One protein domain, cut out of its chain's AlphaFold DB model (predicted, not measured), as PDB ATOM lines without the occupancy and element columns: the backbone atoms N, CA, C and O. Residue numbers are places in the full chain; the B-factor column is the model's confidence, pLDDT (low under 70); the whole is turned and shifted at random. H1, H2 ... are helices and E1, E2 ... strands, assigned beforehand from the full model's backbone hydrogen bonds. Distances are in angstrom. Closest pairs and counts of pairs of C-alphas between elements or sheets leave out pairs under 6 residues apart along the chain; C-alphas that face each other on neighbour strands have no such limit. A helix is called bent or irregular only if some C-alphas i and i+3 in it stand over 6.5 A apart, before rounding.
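This is residues 10 to 61 of the 108 residues of the protein "Signal peptide" of Leptospira ellinghausenii (UniProt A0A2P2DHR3). A small, open three-strand sheet has the long strand E3 as its spine: E2 folds back along the first part of E3 as a hairpin, E1 pairs with its last residues, and one helix, H1, crosses over E3 on a face of the sheet. The tip of the hairpin, residues 48 to 53, sticks out from the body, and so do residues 24 to 29, of which 24 to 26 belong to H1. The 52 printed residues hold one named helix and three named strands in the order H1, E1, E2, E3; the sheet's order is E1, E3, E2, all antiparallel, and the class is mixed, helices and strands. The whole is only just loose, close to compact, with a radius of gyration of the C-alphas of 11.9 A, and it is rounded, spanning 29 by 25 by 17 A.

Start at Gly 10 and find C-alpha 12 at (10.263, 10.774, -30.903), where H1 begins; it takes residues 12 to 26 and measures 20.1 A. H1 is irregular, but only just: C-alphas 17 and 20 are 6.7 A apart. Next look for E1, residues 33 to 37, 11.6 A long, and then E2, residues 45 to 49, 12.9 A long. E3, residues 52 to 61, is the longest strand at 26.3 A; it runs from C-alpha 52 at (6.825, 4.234, -50.516) to C-alpha 61 at (23.093, 14.753, -32.779).

Begin with E3, the inner strand, between the edge strands E1 and E2. Its pairing is staggered: residues 52 to 56 pair with E2, and residues 59 to 61 with E1. In the hairpin of E2 and E3, antiparallel at 124 degrees, C-alphas 48 and 53 face each other at 4.4 A; N 47 and O 54 are 2.9 A apart and N 56 and O 45 are 2.7 A apart, within hydrogen-bond range. E1 and E3 are antiparallel at 118 degrees, with N 35 and O 60 within range at 2.8 A. E1 and E2 are apart. Now turn to H1, which is on the sheet at a height over the sheet of 5.2 A. It lies over E3 and runs across the strands, at 82 degrees to E3 on the local plane. The closest C-alphas of H1 and E3 are those of Tyr 12 and Tyr 57, 6.9 A apart; those of H1 and E1 are Tyr 12 and Lys 37, at 6.6 A. In H1, 8 of 11 O i to N i+4 pairs are within hydrogen-bond range.

Look for the two C-alphas farthest apart at Lys 33 and Lys 50, 30.6 A. The printed part has no cut. The link from E2 to E3 is tight; those from H1 to E1 and from E1 to E2 are short. Mean pLDDT of the printed part is 92.3, and no printed residue is under 70.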
ATOM      1  N   GLY A  10       4.381   6.218 -33.819       88.44
ATOM      2  CA  GLY A  10       4.947   6.188 -32.481       88.44
ATOM      3  C   GLY A  10       5.460   7.578 -32.119       88.44
ATOM      4  O   GLY A  10       4.932   8.594 -32.583       88.44
ATOM      5  N   THR A  11       6.483   7.628 -31.277       94.12
ATOM      6  CA  THR A  11       6.972   8.878 -30.693       94.12
ATOM      7  C   THR A  11       8.418   9.180 -31.077       94.12
ATOM      8  O   THR A  11       9.161   8.329 -31.571       94.12
ATOM      9  N   TYR A  12       8.850  10.414 -30.807       95.50
ATOM     10  CA  TYR A  12      10.263  10.774 -30.903       95.50
ATOM     11  C   TYR A  12      11.131   9.964 -29.930       95.50
ATOM     12  O   TYR A  12      12.311   9.747 -30.196       95.50
ATOM     13  N   GLU A  13      10.575   9.516 -28.804       95.44
ATOM     14  CA  GLU A  13      11.229   8.631 -27.842       95.44
ATOM     15  C   GLU A  13      11.507   7.256 -28.447       95.44
ATOM     16  O   GLU A  13      12.608   6.736 -28.272       95.44
ATOM     17  N   ASP A  14      10.542   6.692 -29.170       93.81
ATOM     18  CA  ASP A  14      10.689   5.385 -29.817       93.81
ATOM     19  C   ASP A  14      11.746   5.443 -30.923       93.81
ATOM     20  O   ASP A  14      12.690   4.652 -30.936       93.81
ATOM     21  N   ALA A  15      11.660   6.452 -31.794       94.88
ATOM     22  CA  ALA A  15      12.642   6.666 -32.852       94.88
ATOM     23  C   ALA A  15      14.052   6.959 -32.298       94.88
ATOM     24  O   ALA A  15      15.042   6.481 -32.848       94.88
ATOM     25  N   ALA A  16      14.165   7.687 -31.181       95.56
ATOM     26  CA  ALA A  16      15.448   7.971 -30.538       95.56
ATOM     27  C   ALA A  16      16.141   6.722 -29.970       95.56
ATOM     28  O   ALA A  16      17.368   6.710 -29.894       95.56
ATOM     29  N   LYS A  17      15.387   5.688 -29.571       94.88
ATOM     30  CA  LYS A  17      15.959   4.406 -29.124       94.88
ATOM     31  C   LYS A  17      16.524   3.600 -30.292       94.88
ATOM     32  O   LYS A  17      17.583   3.008 -30.150       94.88
ATOM     33  N   LEU A  18      15.844   3.628 -31.439       93.44
ATOM     34  CA  LEU A  18      16.264   2.906 -32.645       93.44
ATOM     35  C   LEU A  18      17.411   3.598 -33.383       93.44
ATOM     36  O   LEU A  18      18.199   2.941 -34.060       93.44
ATOM     37  N   LEU A  19      17.509   4.925 -33.285       94.81
ATOM     38  CA  LEU A  19      18.479   5.703 -34.050       94.81
ATOM     39  C   LEU A  19      19.937   5.222 -33.868       94.81
ATOM     40  O   LEU A  19      20.585   5.026 -34.896       94.81
ATOM     41  N   PRO A  20      20.460   4.981 -32.646       94.38
ATOM     42  CA  PRO A  20      21.807   4.440 -32.462       94.38
ATOM     43  C   PRO A  20      21.977   3.049 -33.079       94.38
ATOM     44  O   PRO A  20      22.966   2.805 -33.758       94.38
ATOM     45  N   GLU A  21      21.001   2.154 -32.905       93.44
ATOM     46  CA  GLU A  21      21.066   0.786 -33.439       93.44
ATOM     47  C   GLU A  21      21.170   0.795 -34.967       93.44
ATOM     48  O   GLU A  21      22.043   0.154 -35.548       93.44
ATOM     49  N   ILE A  22      20.325   1.588 -35.629       93.44
ATOM     50  CA  ILE A  22      20.360   1.727 -37.086       93.44
ATOM     51  C   ILE A  22      21.629   2.456 -37.539       93.44
ATOM     52  O   ILE A  22      22.175   2.127 -38.594       93.44
ATOM     53  N   TRP A  23      22.129   3.417 -36.762       94.00
ATOM     54  CA  TRP A  23      23.362   4.137 -37.073       94.00
ATOM     55  C   TRP A  23      24.559   3.193 -37.203       94.00
ATOM     56  O   TRP A  23      25.256   3.247 -38.217       94.00
ATOM     57  N   GLU A  24      24.751   2.292 -36.235       91.62
ATOM     58  CA  GLU A  24      25.862   1.326 -36.222       91.62
ATOM     59  C   GLU A  24      25.822   0.358 -37.416       91.62
ATOM     60  O   GLU A  24      26.858  -0.114 -37.879       91.62
ATOM     61  N   THR A  25      24.638   0.091 -37.980       90.62
ATOM     62  CA  THR A  25      24.525  -0.732 -39.201       90.62
ATOM     63  C   THR A  25      24.885   0.020 -40.484       90.62
ATOM     64  O   THR A  25      25.173  -0.611 -41.501       90.62
ATOM     65  N   LYS A  26      24.841   1.361 -40.473       87.81
ATOM     66  CA  LYS A  26      24.948   2.195 -41.684       87.81
ATOM     67  C   LYS A  26      26.238   2.989 -41.786       87.81
ATOM     68  O   LYS A  26      26.668   3.284 -42.902       87.81
ATOM     69  N   TYR A  27      26.834   3.366 -40.663       87.75
ATOM     70  CA  TYR A  27      27.998   4.236 -40.648       87.75
ATOM     71  C   TYR A  27      29.173   3.570 -39.938       87.75
ATOM     72  O   TYR A  27      28.999   2.950 -38.898       87.75
ATOM     73  N   PRO A  28      30.402   3.752 -40.449       84.50
ATOM     74  CA  PRO A  28      31.607   3.211 -39.821       84.50
ATOM     75  C   PRO A  28      32.047   3.997 -38.574       84.50
ATOM     76  O   PRO A  28      33.053   3.658 -37.956       84.50
ATOM     77  N   LEU A  29      31.364   5.101 -38.257       84.50
ATOM     78  CA  LEU A  29      31.656   5.946 -37.105       84.50
ATOM     79  C   LEU A  29      30.606   5.695 -36.023       84.50
ATOM     80  O   LEU A  29      29.424   5.712 -36.373       84.50
ATOM     81  N   PRO A  30      31.007   5.562 -34.745       88.75
ATOM     82  CA  PRO A  30      30.062   5.330 -33.664       88.75
ATOM     83  C   PRO A  30      29.018   6.437 -33.571       88.75
ATOM     84  O   PRO A  30      29.303   7.606 -33.865       88.75
ATOM     85  N   TYR A  31      27.826   6.076 -33.112       89.94
ATOM     86  CA  TYR A  31      26.812   7.059 -32.773       89.94
ATOM     87  C   TYR A  31      27.332   8.014 -31.689       89.94
ATOM     88  O   TYR A  31      27.970   7.616 -30.711       89.94
ATOM     89  N   GLY A  32      27.073   9.305 -31.883       89.19
ATOM     90  CA  GLY A  32      27.449  10.344 -30.937       89.19
ATOM     91  C   GLY A  32      26.457  10.462 -29.777       89.19
ATOM     92  O   GLY A  32      26.071   9.487 -29.137       89.19
ATOM     93  N   LYS A  33      26.029  11.694 -29.487       93.56
ATOM     94  CA  LYS A  33      25.052  11.986 -28.429       93.56
ATOM     95  C   LYS A  33      23.825  12.677 -29.007       93.56
ATOM     96  O   LYS A  33      23.958  13.698 -29.674       93.56
ATOM     97  N   LEU A  34      22.630  12.183 -28.681       96.00
ATOM     98  CA  LEU A  34      21.391  12.902 -28.976       96.00
ATOM     99  C   LEU A  34      21.333  14.196 -28.151       96.00
ATOM    100  O   LEU A  34      21.397  14.148 -26.922       96.00
ATOM    101  N   ILE A  35      21.212  15.337 -28.826       96.19
ATOM    102  CA  ILE A  35      21.124  16.662 -28.200       96.19
ATOM    103  C   ILE A  35      19.675  17.126 -28.131       96.19
ATOM    104  O   ILE A  35      19.211  17.527 -27.065       96.19
ATOM    105  N   LYS A  36      18.948  17.040 -29.250       96.19
ATOM    106  CA  LYS A  36      17.574  17.536 -29.337       96.19
ATOM    107  C   LYS A  36      16.703  16.663 -30.237       96.19
ATOM    108  O   LYS A  36      17.151  16.164 -31.268       96.19
ATOM    109  N   LYS A  37      15.442  16.509 -29.833       97.06
ATOM    110  CA  LYS A  37      14.350  15.937 -30.631       97.06
ATOM    111  C   LYS A  37      13.568  17.085 -31.261       97.06
ATOM    112  O   LYS A  37      13.331  18.080 -30.580       97.06
ATOM    113  N   ASP A  38      13.206  16.950 -32.529       95.31
ATOM    114  CA  ASP A  38      12.503  17.977 -33.305       95.31
ATOM    115  C   ASP A  38      13.151  19.382 -33.249       95.31
ATOM    116  O   ASP A  38      12.477  20.370 -32.950       95.31
ATOM    117  N   PRO A  39      14.472  19.536 -33.491       94.56
ATOM    118  CA  PRO A  39      15.099  20.858 -33.504       94.56
ATOM    119  C   PRO A  39      14.496  21.821 -34.545       94.56
ATOM    120  O   PRO A  39      14.657  23.027 -34.370       94.56
ATOM    121  N   LEU A  40      13.804  21.321 -35.581       92.69
ATOM    122  CA  LEU A  40      13.154  22.137 -36.616       92.69
ATOM    123  C   LEU A  40      11.693  22.505 -36.307       92.69
ATOM    124  O   LEU A  40      11.096  23.241 -37.091       92.69
ATOM    125  N   ASN A  41      11.111  22.023 -35.200       93.75
ATOM    126  CA  ASN A  41       9.692  22.206 -34.844       93.75
ATOM    127  C   ASN A  41       8.724  21.793 -35.968       93.75
ATOM    128  O   ASN A  41       7.710  22.444 -36.222       93.75
ATOM    129  N   GLN A  42       9.065  20.729 -36.689       92.00
ATOM    130  CA  GLN A  42       8.281  20.215 -37.811       92.00
ATOM    131  C   GLN A  42       7.395  19.034 -37.408       92.00
ATOM    132  O   GLN A  42       6.587  18.578 -38.221       92.00
ATOM    133  N   GLY A  43       7.547  18.523 -36.184       93.69
ATOM    134  CA  GLY A  43       6.878  17.316 -35.731       93.69
ATOM    135  C   GLY A  43       7.307  16.080 -36.522       93.69
ATOM    136  O   GLY A  43       8.335  16.069 -37.207       93.69
ATOM    137  N   ILE A  44       6.528  15.007 -36.398       94.94
ATOM    138  CA  ILE A  44       6.700  13.801 -37.211       94.94
ATOM    139  C   ILE A  44       5.932  14.011 -38.513       94.94
ATOM    140  O   ILE A  44       4.729  14.274 -38.492       94.94
ATOM    141  N   ARG A  45       6.617  13.900 -39.653       92.62
ATOM    142  CA  ARG A  45       6.021  14.159 -40.973       92.62
ATOM    143  C   ARG A  45       6.043  12.921 -41.839       92.62
ATOM    144  O   ARG A  45       6.884  12.050 -41.658       92.62
ATOM    145  N   GLN A  46       5.148  12.864 -42.816       91.50
ATOM    146  CA  GLN A  46       5.149  11.804 -43.812       91.50
ATOM    147  C   GLN A  46       5.659  12.346 -45.145       91.50
ATOM    148  O   GLN A  46       5.182  13.378 -45.612       91.50
ATOM    149  N   ILE A  47       6.601  11.645 -45.774       90.06
ATOM    150  CA  ILE A  47       7.079  11.982 -47.118       90.06
ATOM    151  C   ILE A  47       6.951  10.794 -48.062       90.06
ATOM    152  O   ILE A  47       7.092   9.640 -47.657       90.06
ATOM    153  N   SER A  48       6.735  11.073 -49.344       88.38
ATOM    154  CA  SER A  48       6.753  10.060 -50.399       88.38
ATOM    155  C   SER A  48       8.156   9.948 -50.997       88.38
ATOM    156  O   SER A  48       8.761  10.946 -51.386       88.38
ATOM    157  N   ARG A  49       8.682   8.727 -51.098       84.81
ATOM    158  CA  ARG A  49       9.932   8.391 -51.799       84.81
ATOM    159  C   ARG A  49       9.666   7.228 -52.765       84.81
ATOM    160  O   ARG A  49       8.601   6.618 -52.732       84.81
ATOM    161  N   LYS A  50      10.655   6.868 -53.596       83.81
ATOM    162  CA  LYS A  50      10.529   5.804 -54.622       83.81
ATOM    163  C   LYS A  50       9.978   4.473 -54.087       83.81
ATOM    164  O   LYS A  50       9.212   3.822 -54.781       83.81
ATOM    165  N   LYS A  51      10.373   4.073 -52.873       82.31
ATOM    166  CA  LYS A  51       9.978   2.796 -52.249       82.31
ATOM    167  C   LYS A  51       8.694   2.881 -51.400       82.31
ATOM    168  O   LYS A  51       8.292   1.878 -50.826       82.31
ATOM    169  N   GLY A  52       8.059   4.052 -51.289       86.56
ATOM    170  CA  GLY A  52       6.825   4.234 -50.516       86.56
ATOM    171  C   GLY A  52       6.819   5.489 -49.645       86.56
ATOM    172  O   GLY A  52       7.656   6.382 -49.800       86.56
ATOM    173  N   LYS A  53       5.848   5.558 -48.729       89.44
ATOM    174  CA  LYS A  53       5.709   6.663 -47.775       89.44
ATOM    175  C   LYS A  53       6.480   6.370 -46.490       89.44
ATOM    176  O   LYS A  53       6.303   5.311 -45.903       89.44
ATOM    177  N   TYR A  54       7.279   7.327 -46.042       91.69
ATOM    178  CA  TYR A  54       8.086   7.229 -44.831       91.69
ATOM    179  C   TYR A  54       7.619   8.248 -43.803       91.69
ATOM    180  O   TYR A  54       7.373   9.402 -44.154       91.69
ATOM    181  N   TRP A  55       7.556   7.830 -42.545       94.19
ATOM    182  CA  TRP A  55       7.554   8.738 -41.408       94.19
ATOM    183  C   TRP A  55       8.960   9.291 -41.204       94.19
ATOM    184  O   TRP A  55       9.936   8.556 -41.340       94.19
ATOM    185  N   VAL A  56       9.061  10.583 -40.913       95.12
ATOM    186  CA  VAL A  56      10.319  11.316 -40.788       95.12
ATOM    187  C   VAL A  56      10.372  12.000 -39.437       95.12
ATOM    188  O   VAL A  56       9.490  12.791 -39.098       95.12
ATOM    189  N   TYR A  57      11.450  11.726 -38.714       96.19
ATOM    190  CA  TYR A  57      11.797  12.319 -37.430       96.19
ATOM    191  C   TYR A  57      13.068  13.122 -37.639       96.19
ATOM    192  O   TYR A  57      13.992  12.657 -38.311       96.19
ATOM    193  N   ASN A  58      13.117  14.322 -37.073       96.06
ATOM    194  CA  ASN A  58      14.287  15.177 -37.169       96.06
ATOM    195  C   ASN A  58      14.967  15.312 -35.802       96.06
ATOM    196  O   ASN A  58      14.308  15.502 -34.779       96.06
ATOM    197  N   PHE A  59      16.287  15.162 -35.778       96.88
ATOM    198  CA  PHE A  59      17.095  15.141 -34.563       96.88
ATOM    199  C   PHE A  59      18.328  16.025 -34.718       96.88
ATOM    200  O   PHE A  59      18.860  16.197 -35.813       96.88
ATOM    201  N   GLU A  60      18.815  16.543 -33.597       95.88
ATOM    202  CA  GLU A  60      20.153  17.111 -33.496       95.88
ATOM    203  C   GLU A  60      21.040  16.132 -32.728       95.88
ATOM    204  O   GLU A  60      20.745  15.783 -31.580       95.88
ATOM    205  N   VAL A  61      22.128  15.693 -33.357       95.38
ATOM    206  CA  VAL A  61      23.093  14.753 -32.779       95.38
ATOM    207  C   VAL A  61      24.461  15.418 -32.739       95.38
ATOM    208  O   VAL A  61      24.946  15.925 -33.746       95.38
TER     209      VAL A  61